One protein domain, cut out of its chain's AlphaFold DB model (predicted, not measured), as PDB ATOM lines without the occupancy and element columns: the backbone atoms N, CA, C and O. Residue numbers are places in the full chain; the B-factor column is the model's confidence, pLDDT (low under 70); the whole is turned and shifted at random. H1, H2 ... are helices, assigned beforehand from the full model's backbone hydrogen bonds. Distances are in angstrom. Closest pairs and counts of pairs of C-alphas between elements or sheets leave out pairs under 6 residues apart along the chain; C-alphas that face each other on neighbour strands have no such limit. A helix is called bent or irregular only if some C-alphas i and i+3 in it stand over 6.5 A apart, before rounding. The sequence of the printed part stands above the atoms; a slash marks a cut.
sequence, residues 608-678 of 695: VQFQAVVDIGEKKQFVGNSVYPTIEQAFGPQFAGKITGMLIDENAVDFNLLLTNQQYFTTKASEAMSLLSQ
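Overview. This is residues 608 to 678 of the 695 residues of the protein "RNA-binding proteins (RRM domain)" of Oxytricha trifallax (UniProt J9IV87). A kinked long helix, H2, and H3 fold back on each other as a helical hairpin, and the long helix H5 crosses H3 on one side of it. The short H4 makes a corner with the start of H5 on the H2 side, and the tiny H1 lies near H2, toward one end of the long axis. The printed part has 71 residues with five named helices, H1 to H5 in that order, and no named strand; its class is all helix. It is compact, with a radius of gyration of the C-alphas of 11.7 A, and elongated, spanning 36 by 20 by 20 A.

Arrangement. Begin at H1, residues 608 to 612, which is close to but not clearly touching H2, residues 616 to 635: their closest C-alphas, those of Phe 610 and Lys 619, are 7.1 A apart. Go on along H2 to its kink of 40 degrees near residue 629. Past it comes H3, residues 637 to 649, which touches H2 and forms a hairpin with it; the closest C-alphas, of Glu 632 and Ala 640, are 4.7 A apart, at a shallow tilt of 34 degrees, only just short of steep, opposite ways. Next look at H4, residues 655 to 660: it only just touches H2, with 3 pairs of C-alphas within 8 A, on residues 623 to 627 of H2 alone, closest at Val 623 and Phe 655, 6.9 A. H5, residues 662 to 678, touches H3 at a steep tilt of 67 degrees, opposite ways, closest at the C-alphas of Ile 643 and Ala 672, 5.5 A. H4 and H5 touch only at the corner, closest at the C-alphas of Leu 658 and Phe 665, 5.0 A. H1 is apart from H3, H4 and H5. Every O i to N i+4 pair is within hydrogen-bond range in H1, H4 and H5; in H2 it is 14 of 16 and in H3 7 of 9.

Along the chain. Find C-alpha 608 at (166.228, 209.216, 148.164), where H1 begins; it is 6.2 A long. H2 starts from C-alpha 616 at (180.404, 212.495, 141.779) and is 26.4 A long; it is irregular, but only just, with C-alphas 626 and 629 7.0 A apart. H3, 19.0 A long, is irregular too, with C-alphas 638 and 641 7.2 A apart. H4 is 8.7 A long, and H5, 24.3 A long, ends at C-alpha 678 at (199.061, 191.660, 153.227).

Size, cuts and confidence. The C-alphas of Ala 612 and Gln 678, 37.9 A apart, are the two farthest apart. The printed part has no cut, and its four links are tight. In the B-factor column, the mean pLDDT of the printed part is 82.3; residue 614 and residues 651 to 652 are under 70.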
ATOM      1  N   VAL A 608     166.824 208.092 148.905       74.12
ATOM      2  CA  VAL A 608     166.228 209.216 148.164       74.12
ATOM      3  C   VAL A 608     167.198 210.394 148.142       74.12
ATOM      4  O   VAL A 608     167.434 210.966 147.079       74.12
ATOM      5  N   GLN A 609     167.835 210.707 149.276       75.12
ATOM      6  CA  GLN A 609     168.893 211.721 149.316       75.12
ATOM      7  C   GLN A 609     170.115 211.301 148.493       75.12
ATOM      8  O   GLN A 609     170.609 212.102 147.703       75.12
ATOM      9  N   PHE A 610     170.549 210.040 148.585       81.56
ATOM     10  CA  PHE A 610     171.661 209.525 147.774       81.56
ATOM     11  C   PHE A 610     171.424 209.677 146.260       81.56
ATOM     12  O   PHE A 610     172.327 210.068 145.518       81.56
ATOM     13  N   GLN A 611     170.206 209.382 145.793       78.50
ATOM     14  CA  GLN A 611     169.835 209.515 144.380       78.50
ATOM     15  C   GLN A 611     169.684 210.976 143.931       78.50
ATOM     16  O   GLN A 611     169.882 211.258 142.750       78.50
ATOM     17  N   ALA A 612     169.370 211.895 144.852       76.25
ATOM     18  CA  ALA A 612     169.243 213.325 144.574       76.25
ATOM     19  C   ALA A 612     170.594 214.047 144.408       76.25
ATOM     20  O   ALA A 612     170.645 215.083 143.745       76.25
ATOM     21  N   VAL A 613     171.691 213.511 144.960       78.88
ATOM     22  CA  VAL A 613     173.037 214.043 144.693       78.88
ATOM     23  C   VAL A 613     173.349 213.880 143.201       78.88
ATOM     24  O   VAL A 613     173.151 212.806 142.629       78.88
ATOM     25  N   VAL A 614     173.856 214.927 142.548       68.69
ATOM     26  CA  VAL A 614     174.227 214.877 141.121       68.69
ATOM     27  C   VAL A 614     175.737 214.728 140.955       68.69
ATOM     28  O   VAL A 614     176.165 213.876 140.173       68.69
ATOM     29  N   ASP A 615     176.527 215.483 141.724       84.25
ATOM     30  CA  ASP A 615     177.987 215.469 141.647       84.25
ATOM     31  C   ASP A 615     178.612 214.145 142.127       84.25
ATOM     32  O   ASP A 615     178.107 213.457 143.021       84.25
ATOM     33  N   ILE A 616     179.733 213.768 141.508       78.25
ATOM     34  CA  ILE A 616     180.404 212.495 141.779       78.25
ATOM     35  C   ILE A 616     181.318 212.563 143.011       78.25
ATOM     36  O   ILE A 616     181.482 211.554 143.695       78.25
ATOM     37  N   GLY A 617     181.881 213.734 143.325       80.38
ATOM     38  CA  GLY A 617     182.652 213.981 144.542       80.38
ATOM     39  C   GLY A 617     181.754 214.015 145.777       80.38
ATOM     40  O   GLY A 617     182.053 213.349 146.770       80.38
ATOM     41  N   GLU A 618     180.606 214.684 145.685       80.44
ATOM     42  CA  GLU A 618     179.572 214.658 146.727       80.44
ATOM     43  C   GLU A 618     179.032 213.235 146.950       80.44
ATOM     44  O   GLU A 618     178.944 212.789 148.095       80.44
ATOM     45  N   LYS A 619     178.768 212.459 145.885       82.50
ATOM     46  CA  LYS A 619     178.392 211.033 146.009       82.50
ATOM     47  C   LYS A 619     179.448 210.200 146.721       82.50
ATOM     48  O   LYS A 619     179.100 209.391 147.579       82.50
ATOM     49  N   LYS A 620     180.725 210.395 146.382       86.06
ATOM     50  CA  LYS A 620     181.853 209.724 147.042       86.06
ATOM     51  C   LYS A 620     181.894 210.035 148.542       86.06
ATOM     52  O   LYS A 620     182.021 209.109 149.340       86.06
ATOM     53  N   GLN A 621     181.738 211.303 148.927       84.38
ATOM     54  CA  GLN A 621     181.680 211.709 150.337       84.38
ATOM     55  C   GLN A 621     180.456 211.126 151.052       84.38
ATOM     56  O   GLN A 621     180.591 210.569 152.138       84.38
ATOM     57  N   PHE A 622     179.275 211.196 150.434       85.50
ATOM     58  CA  PHE A 622     178.030 210.671 150.992       85.50
ATOM     59  C   PHE A 622     178.114 209.158 151.248       85.50
ATOM     60  O   PHE A 622     177.818 208.696 152.351       85.50
ATOM     61  N   VAL A 623     178.576 208.383 150.259       87.56
ATOM     62  CA  VAL A 623     178.783 206.932 150.400       87.56
ATOM     63  C   VAL A 623     179.835 206.645 151.464       87.56
ATOM     64  O   VAL A 623     179.601 205.785 152.305       87.56
ATOM     65  N   GLY A 624     180.950 207.384 151.482       87.62
ATOM     66  CA  GLY A 624     182.000 207.216 152.486       87.62
ATOM     67  C   GLY A 624     181.516 207.422 153.913       87.62
ATOM     68  O   GLY A 624     181.695 206.537 154.746       87.62
ATOM     69  N   ASN A 625     180.828 208.534 154.171       89.31
ATOM     70  CA  ASN A 625     180.225 208.827 155.473       89.31
ATOM     71  C   ASN A 625     179.181 207.772 155.876       89.31
ATOM     72  O   ASN A 625     179.040 207.478 157.059       89.31
ATOM     73  N   SER A 626     178.486 207.182 154.897       87.94
ATOM     74  CA  SER A 626     177.501 206.120 155.124       87.94
ATOM     75  C   SER A 626     178.144 204.779 155.494       87.94
ATOM     76  O   SER A 626     177.709 204.136 156.443       87.94
ATOM     77  N   VAL A 627     179.177 204.333 154.765       89.44
ATOM     78  CA  VAL A 627     179.792 203.010 154.987       89.44
ATOM     79  C   VAL A 627     180.824 202.995 156.115       89.44
ATOM     80  O   VAL A 627     181.047 201.941 156.715       89.44
ATOM     81  N   TYR A 628     181.453 204.137 156.419       91.25
ATOM     82  CA  TYR A 628     182.535 204.234 157.403       91.25
ATOM     83  C   TYR A 628     182.168 203.646 158.780       91.25
ATOM     84  O   TYR A 628     182.939 202.812 159.256       91.25
ATOM     85  N   PRO A 629     181.014 203.969 159.410       90.06
ATOM     86  CA  PRO A 629     180.684 203.462 160.746       90.06
ATOM     87  C   PRO A 629     180.549 201.937 160.776       90.06
ATOM     88  O   PRO A 629     181.007 201.281 161.710       90.06
ATOM     89  N   THR A 630     179.976 201.348 159.725       87.88
ATOM     90  CA  THR A 630     179.815 199.896 159.608       87.88
ATOM     91  C   THR A 630     181.152 199.181 159.407       87.88
ATOM     92  O   THR A 630     181.378 198.105 159.960       87.88
ATOM     93  N   ILE A 631     182.067 199.788 158.647       88.12
ATOM     94  CA  ILE A 631     183.430 199.278 158.456       88.12
ATOM     95  C   ILE A 631     184.238 199.428 159.754       88.12
ATOM     96  O   ILE A 631     184.972 198.514 160.126       88.12
ATOM     97  N   GLU A 632     184.089 200.540 160.473       88.12
ATOM     98  CA  GLU A 632     184.733 200.785 161.766       88.12
ATOM     99  C   GLU A 632     184.273 199.796 162.837       88.12
ATOM    100  O   GLU A 632     185.108 199.221 163.534       88.12
ATOM    101  N   GLN A 633     182.972 199.508 162.904       84.12
ATOM    102  CA  GLN A 633     182.419 198.502 163.810       84.12
ATOM    103  C   GLN A 633     182.928 197.082 163.503       84.12
ATOM    104  O   GLN A 633     183.093 196.279 164.420       84.12
ATOM    105  N   ALA A 634     183.178 196.763 162.228       82.38
ATOM    106  CA  ALA A 634     183.563 195.421 161.788       82.38
ATOM    107  C   ALA A 634     185.081 195.158 161.769       82.38
ATOM    108  O   ALA A 634     185.512 194.036 162.036       82.38
ATOM    109  N   PHE A 635     185.890 196.168 161.438       84.19
ATOM    110  CA  PHE A 635     187.341 196.037 161.243       84.19
ATOM    111  C   PHE A 635     188.173 196.921 162.184       84.19
ATOM    112  O   PHE A 635     189.388 196.754 162.254       84.19
ATOM    113  N   GLY A 636     187.547 197.833 162.930       82.06
ATOM    114  CA  GLY A 636     188.207 198.738 163.869       82.06
ATOM    115  C   GLY A 636     188.701 200.056 163.244       82.06
ATOM    116  O   GLY A 636     188.986 200.128 162.040       82.06
ATOM    117  N   PRO A 637     188.863 201.111 164.066       80.75
ATOM    118  CA  PRO A 637     189.147 202.475 163.604       80.75
ATOM    119  C   PRO A 637     190.472 202.595 162.838       80.75
ATOM    120  O   PRO A 637     190.563 203.340 161.864       80.75
ATOM    121  N   GLN A 638     191.496 201.805 163.196       79.81
ATOM    122  CA  GLN A 638     192.793 201.829 162.502       79.81
ATOM    123  C   GLN A 638     192.739 201.375 161.026       79.81
ATOM    124  O   GLN A 638     193.659 201.674 160.257       79.81
ATOM    125  N   PHE A 639     191.684 200.655 160.627       82.50
ATOM    126  CA  PHE A 639     191.486 200.152 159.266       82.50
ATOM    127  C   PHE A 639     190.329 200.852 158.541       82.50
ATOM    128  O   PHE A 639     190.396 201.000 157.319       82.50
ATOM    129  N   ALA A 640     189.328 201.344 159.280       84.25
ATOM    130  CA  ALA A 640     188.108 201.961 158.762       84.25
ATOM    131  C   ALA A 640     188.350 202.996 157.657       84.25
ATOM    132  O   ALA A 640     187.847 202.838 156.543       84.25
ATOM    133  N   GLY A 641     189.183 204.008 157.919       83.75
ATOM    134  CA  GLY A 641     189.469 205.069 156.945       83.75
ATOM    135  C   GLY A 641     190.175 204.571 155.680       83.75
ATOM    136  O   GLY A 641     189.889 205.046 154.584       83.75
ATOM    137  N   LYS A 642     191.055 203.567 155.802       85.19
ATOM    138  CA  LYS A 642     191.793 203.000 154.661       85.19
ATOM    139  C   LYS A 642     190.909 202.106 153.795       85.19
ATOM    140  O   LYS A 642     190.956 202.223 152.575       85.19
ATOM    141  N   ILE A 643     190.087 201.256 154.415       86.75
ATOM    142  CA  ILE A 643     189.095 200.431 153.709       86.75
ATOM    143  C   ILE A 643     188.091 201.346 152.999       86.75
ATOM    144  O   ILE A 643     187.879 201.201 151.800       86.75
ATOM    145  N   THR A 644     187.540 202.332 153.710       88.62
ATOM    146  CA  THR A 644     186.574 203.297 153.164       88.62
ATOM    147  C   THR A 644     187.150 204.047 151.958       88.62
ATOM    148  O   THR A 644     186.517 204.072 150.908       88.62
ATOM    149  N   GLY A 645     188.383 204.563 152.045       85.12
ATOM    150  CA  GLY A 645     189.058 205.192 150.902       85.12
ATOM    151  C   GLY A 645     189.233 204.250 149.703       85.12
ATOM    152  O   GLY A 645     188.899 204.615 148.580       85.12
ATOM    153  N   MET A 646     189.670 203.003 149.930       83.56
ATOM    154  CA  MET A 646     189.815 202.005 148.857       83.56
ATOM    155  C   MET A 646     188.488 201.677 148.152       83.56
ATOM    156  O   MET A 646     188.488 201.483 146.939       83.56
ATOM    157  N   LEU A 647     187.370 201.646 148.883       85.00
ATOM    158  CA  LEU A 647     186.032 201.416 148.320       85.00
ATOM    159  C   LEU A 647     185.525 202.593 147.474       85.00
ATOM    160  O   LEU A 647     184.780 202.392 146.519       85.00
ATOM    161  N   ILE A 648     185.916 203.816 147.829       87.75
ATOM    162  CA  ILE A 648     185.474 205.050 147.168       87.75
ATOM    163  C   ILE A 648     186.315 205.351 145.917       87.75
ATOM    164  O   ILE A 648     185.799 205.898 144.940       87.75
ATOM    165  N   ASP A 649     187.600 204.991 145.925       79.38
ATOM    166  CA  ASP A 649     188.546 205.292 144.844       79.38
ATOM    167  C   ASP A 649     188.784 204.135 143.857       79.38
ATOM    168  O   ASP A 649     189.488 204.303 142.857       79.38
ATOM    169  N   GLU A 650     188.150 202.975 144.051       73.81
ATOM    170  CA  GLU A 650     188.125 201.920 143.034       73.81
ATOM    171  C   GLU A 650     187.252 202.339 141.832       73.81
ATOM    172  O   GLU A 650     186.025 202.383 141.900       73.81
ATOM    173  N   ASN A 651     187.907 202.571 140.685       52.50
ATOM    174  CA  ASN A 651     187.352 203.044 139.398       52.50
ATOM    175  C   ASN A 651     186.174 202.230 138.794       52.50
ATOM    176  O   ASN A 651     185.752 202.515 137.673       52.50
ATOM    177  N   ALA A 652     185.690 201.182 139.463       59.66
ATOM    178  CA  ALA A 652     184.625 200.295 138.993       59.66
ATOM    179  C   ALA A 652     183.628 199.887 140.102       59.66
ATOM    180  O   ALA A 652     182.892 198.914 139.921       59.66
ATOM    181  N   VAL A 653     183.606 200.589 141.242       73.19
ATOM    182  CA  VAL A 653     182.619 200.346 142.306       73.19
ATOM    183  C   VAL A 653     181.274 200.963 141.941       73.19
ATOM    184  O   VAL A 653     181.171 202.146 141.620       73.19
ATOM    185  N   ASP A 654     180.227 200.146 142.019       82.31
ATOM    186  CA  ASP A 654     178.848 200.611 141.942       82.31
ATOM    187  C   ASP A 654     178.404 201.052 143.342       82.31
ATOM    188  O   ASP A 654     178.139 200.226 144.218       82.31
ATOM    189  N   PHE A 655     178.351 202.366 143.561       86.06
ATOM    190  CA  PHE A 655     177.949 202.956 144.839       86.06
ATOM    191  C   PHE A 655     176.511 202.608 145.243       86.06
ATOM    192  O   PHE A 655     176.232 202.488 146.431       86.06
ATOM    193  N   ASN A 656     175.603 202.399 144.286       83.81
ATOM    194  CA  ASN A 656     174.234 201.995 144.597       83.81
ATOM    195  C   ASN A 656     174.220 200.541 145.089       83.81
ATOM    196  O   ASN A 656     173.616 200.227 146.114       83.81
ATOM    197  N   LEU A 657     174.977 199.660 144.429       81.44
ATOM    198  CA  LEU A 657     175.143 198.272 144.863       81.44
ATOM    199  C   LEU A 657     175.883 198.160 146.211       81.44
ATOM    200  O   LEU A 657     175.566 197.276 147.003       81.44
ATOM    201  N   LEU A 658     176.820 199.070 146.504       84.88
ATOM    202  CA  LEU A 658     177.530 199.139 147.789       84.88
ATOM    203  C   LEU A 658     176.597 199.487 148.964       84.88
ATOM    204  O   LEU A 658     176.802 198.988 150.067       84.88
ATOM    205  N   LEU A 659     175.566 200.302 148.725       85.44
ATOM    206  CA  LEU A 659     174.584 200.707 149.738       85.44
ATOM    207  C   LEU A 659     173.361 199.777 149.826       85.44
ATOM    208  O   LEU A 659     172.671 199.775 150.840       85.44
ATOM    209  N   THR A 660     173.076 198.983 148.786       80.81
ATOM    210  CA  THR A 660     171.849 198.160 148.701       80.81
ATOM    211  C   THR A 660     172.080 196.648 148.720       80.81
ATOM    212  O   THR A 660     171.130 195.897 148.946       80.81
ATOM    213  N   ASN A 661     173.308 196.159 148.503       86.94
ATOM    214  CA  ASN A 661     173.606 194.726 148.459       86.94
ATOM    215  C   ASN A 661     174.636 194.311 149.517       86.94
ATOM    216  O   ASN A 661     175.843 194.518 149.379       86.94
ATOM    217  N   GLN A 662     174.133 193.639 150.553       83.62
ATOM    218  CA  GLN A 662     174.896 193.204 151.722       83.62
ATOM    219  C   GLN A 662     176.097 192.305 151.375       83.62
ATOM    220  O   GLN A 662     177.166 192.422 151.979       83.62
ATOM    221  N   GLN A 663     175.940 191.415 150.387       80.69
ATOM    222  CA  GLN A 663     177.017 190.523 149.960       80.69
ATOM    223  C   GLN A 663     178.095 191.289 149.197       80.69
ATOM    224  O   GLN A 663     179.271 191.121 149.495       80.69
ATOM    225  N   TYR A 664     177.706 192.171 148.271       82.75
ATOM    226  CA  TYR A 664     178.652 192.998 147.516       82.75
ATOM    227  C   TYR A 664     179.475 193.900 148.445       82.75
ATOM    228  O   TYR A 664     180.703 193.917 148.348       82.75
ATOM    229  N   PHE A 665     178.820 194.566 149.402       88.00
ATOM    230  CA  PHE A 665     179.482 195.379 150.425       88.00
ATOM    231  C   PHE A 665     180.468 194.563 151.277       88.00
ATOM    232  O   PHE A 665     181.639 194.929 151.384       88.00
ATOM    233  N   THR A 666     180.038 193.411 151.806       85.19
ATOM    234  CA  THR A 666     180.902 192.512 152.597       85.19
ATOM    235  C   THR A 666     182.098 192.006 151.782       85.19
ATOM    236  O   THR A 666     183.231 192.012 152.269       85.19
ATOM    237  N   THR A 667     181.884 191.588 150.528       85.50
ATOM    238  CA  THR A 667     182.960 191.133 149.632       85.50
ATOM    239  C   THR A 667     183.963 192.250 149.372       85.50
ATOM    240  O   THR A 667     185.164 192.033 149.499       85.50
ATOM    241  N   LYS A 668     183.499 193.468 149.084       86.81
ATOM    242  CA  LYS A 668     184.392 194.594 148.808       86.81
ATOM    243  C   LYS A 668     185.165 195.080 150.036       86.81
ATOM    244  O   LYS A 668     186.372 195.304 149.938       86.81
ATOM    245  N   ALA A 669     184.534 195.158 151.207       85.88
ATOM    246  CA  ALA A 669     185.231 195.510 152.445       85.88
ATOM    247  C   ALA A 669     186.280 194.448 152.849       85.88
ATOM    248  O   ALA A 669     187.385 194.793 153.274       85.88
ATOM    249  N   SER A 670     185.981 193.158 152.651       83.19
ATOM    250  CA  SER A 670     186.920 192.057 152.926       83.19
ATOM    251  C   SER A 670     188.060 191.943 151.905       83.19
ATOM    252  O   SER A 670     189.184 191.627 152.303       83.19
ATOM    253  N   GLU A 671     187.833 192.268 150.626       84.88
ATOM    254  CA  GLU A 671     188.902 192.445 149.628       84.88
ATOM    255  C   GLU A 671     189.893 193.531 150.082       84.88
ATOM    256  O   GLU A 671     191.099 193.280 150.154       84.88
ATOM    257  N   ALA A 672     189.393 194.710 150.468       86.38
ATOM    258  CA  ALA A 672     190.221 195.820 150.944       86.38
ATOM    259  C   ALA A 672     190.983 195.482 152.242       86.38
ATOM    260  O   ALA A 672     192.185 195.740 152.337       86.38
ATOM    261  N   MET A 673     190.330 194.836 153.217       83.25
ATOM    262  CA  MET A 673     190.994 194.389 154.448       83.25
ATOM    263  C   MET A 673     192.083 193.339 154.173       83.25
ATOM    264  O   MET A 673     193.165 193.392 154.760       83.25
ATOM    265  N   SER A 674     191.850 192.422 153.229       81.38
ATOM    266  CA  SER A 674     192.842 191.413 152.825       81.38
ATOM    267  C   SER A 674     194.092 192.047 152.205       81.38
ATOM    268  O   SER A 674     195.206 191.596 152.468       81.38
ATOM    269  N   LEU A 675     193.925 193.114 151.415       81.12
ATOM    270  CA  LEU A 675     195.035 193.883 150.842       81.12
ATOM    271  C   LEU A 675     195.818 194.654 151.917       81.12
ATOM    272  O   LEU A 675     197.049 194.652 151.894       81.12
ATOM    273  N   LEU A 676     195.128 195.264 152.887       80.25
ATOM    274  CA  LEU A 676     195.764 195.967 154.009       80.25
ATOM    275  C   LEU A 676     196.528 195.016 154.942       80.25
ATOM    276  O   LEU A 676     197.628 195.347 155.380       80.25
ATOM    277  N   SER A 677     195.984 193.827 155.207       73.81
ATOM    278  CA  SER A 677     196.645 192.792 156.011       73.81
ATOM    279  C   SER A 677     197.906 192.244 155.328       73.81
ATOM    280  O   SER A 677     198.941 192.098 155.981       73.81
ATOM    281  N   GLN A 678     197.869 192.025 154.005       71.12
ATOM    282  CA  GLN A 678     199.061 191.660 153.227       71.12
ATOM    283  C   GLN A 678     200.144 192.747 153.312       71.12
ATOM    284  O   GLN A 678     201.288 192.428 153.629       71.12
TER     285      GLN A 678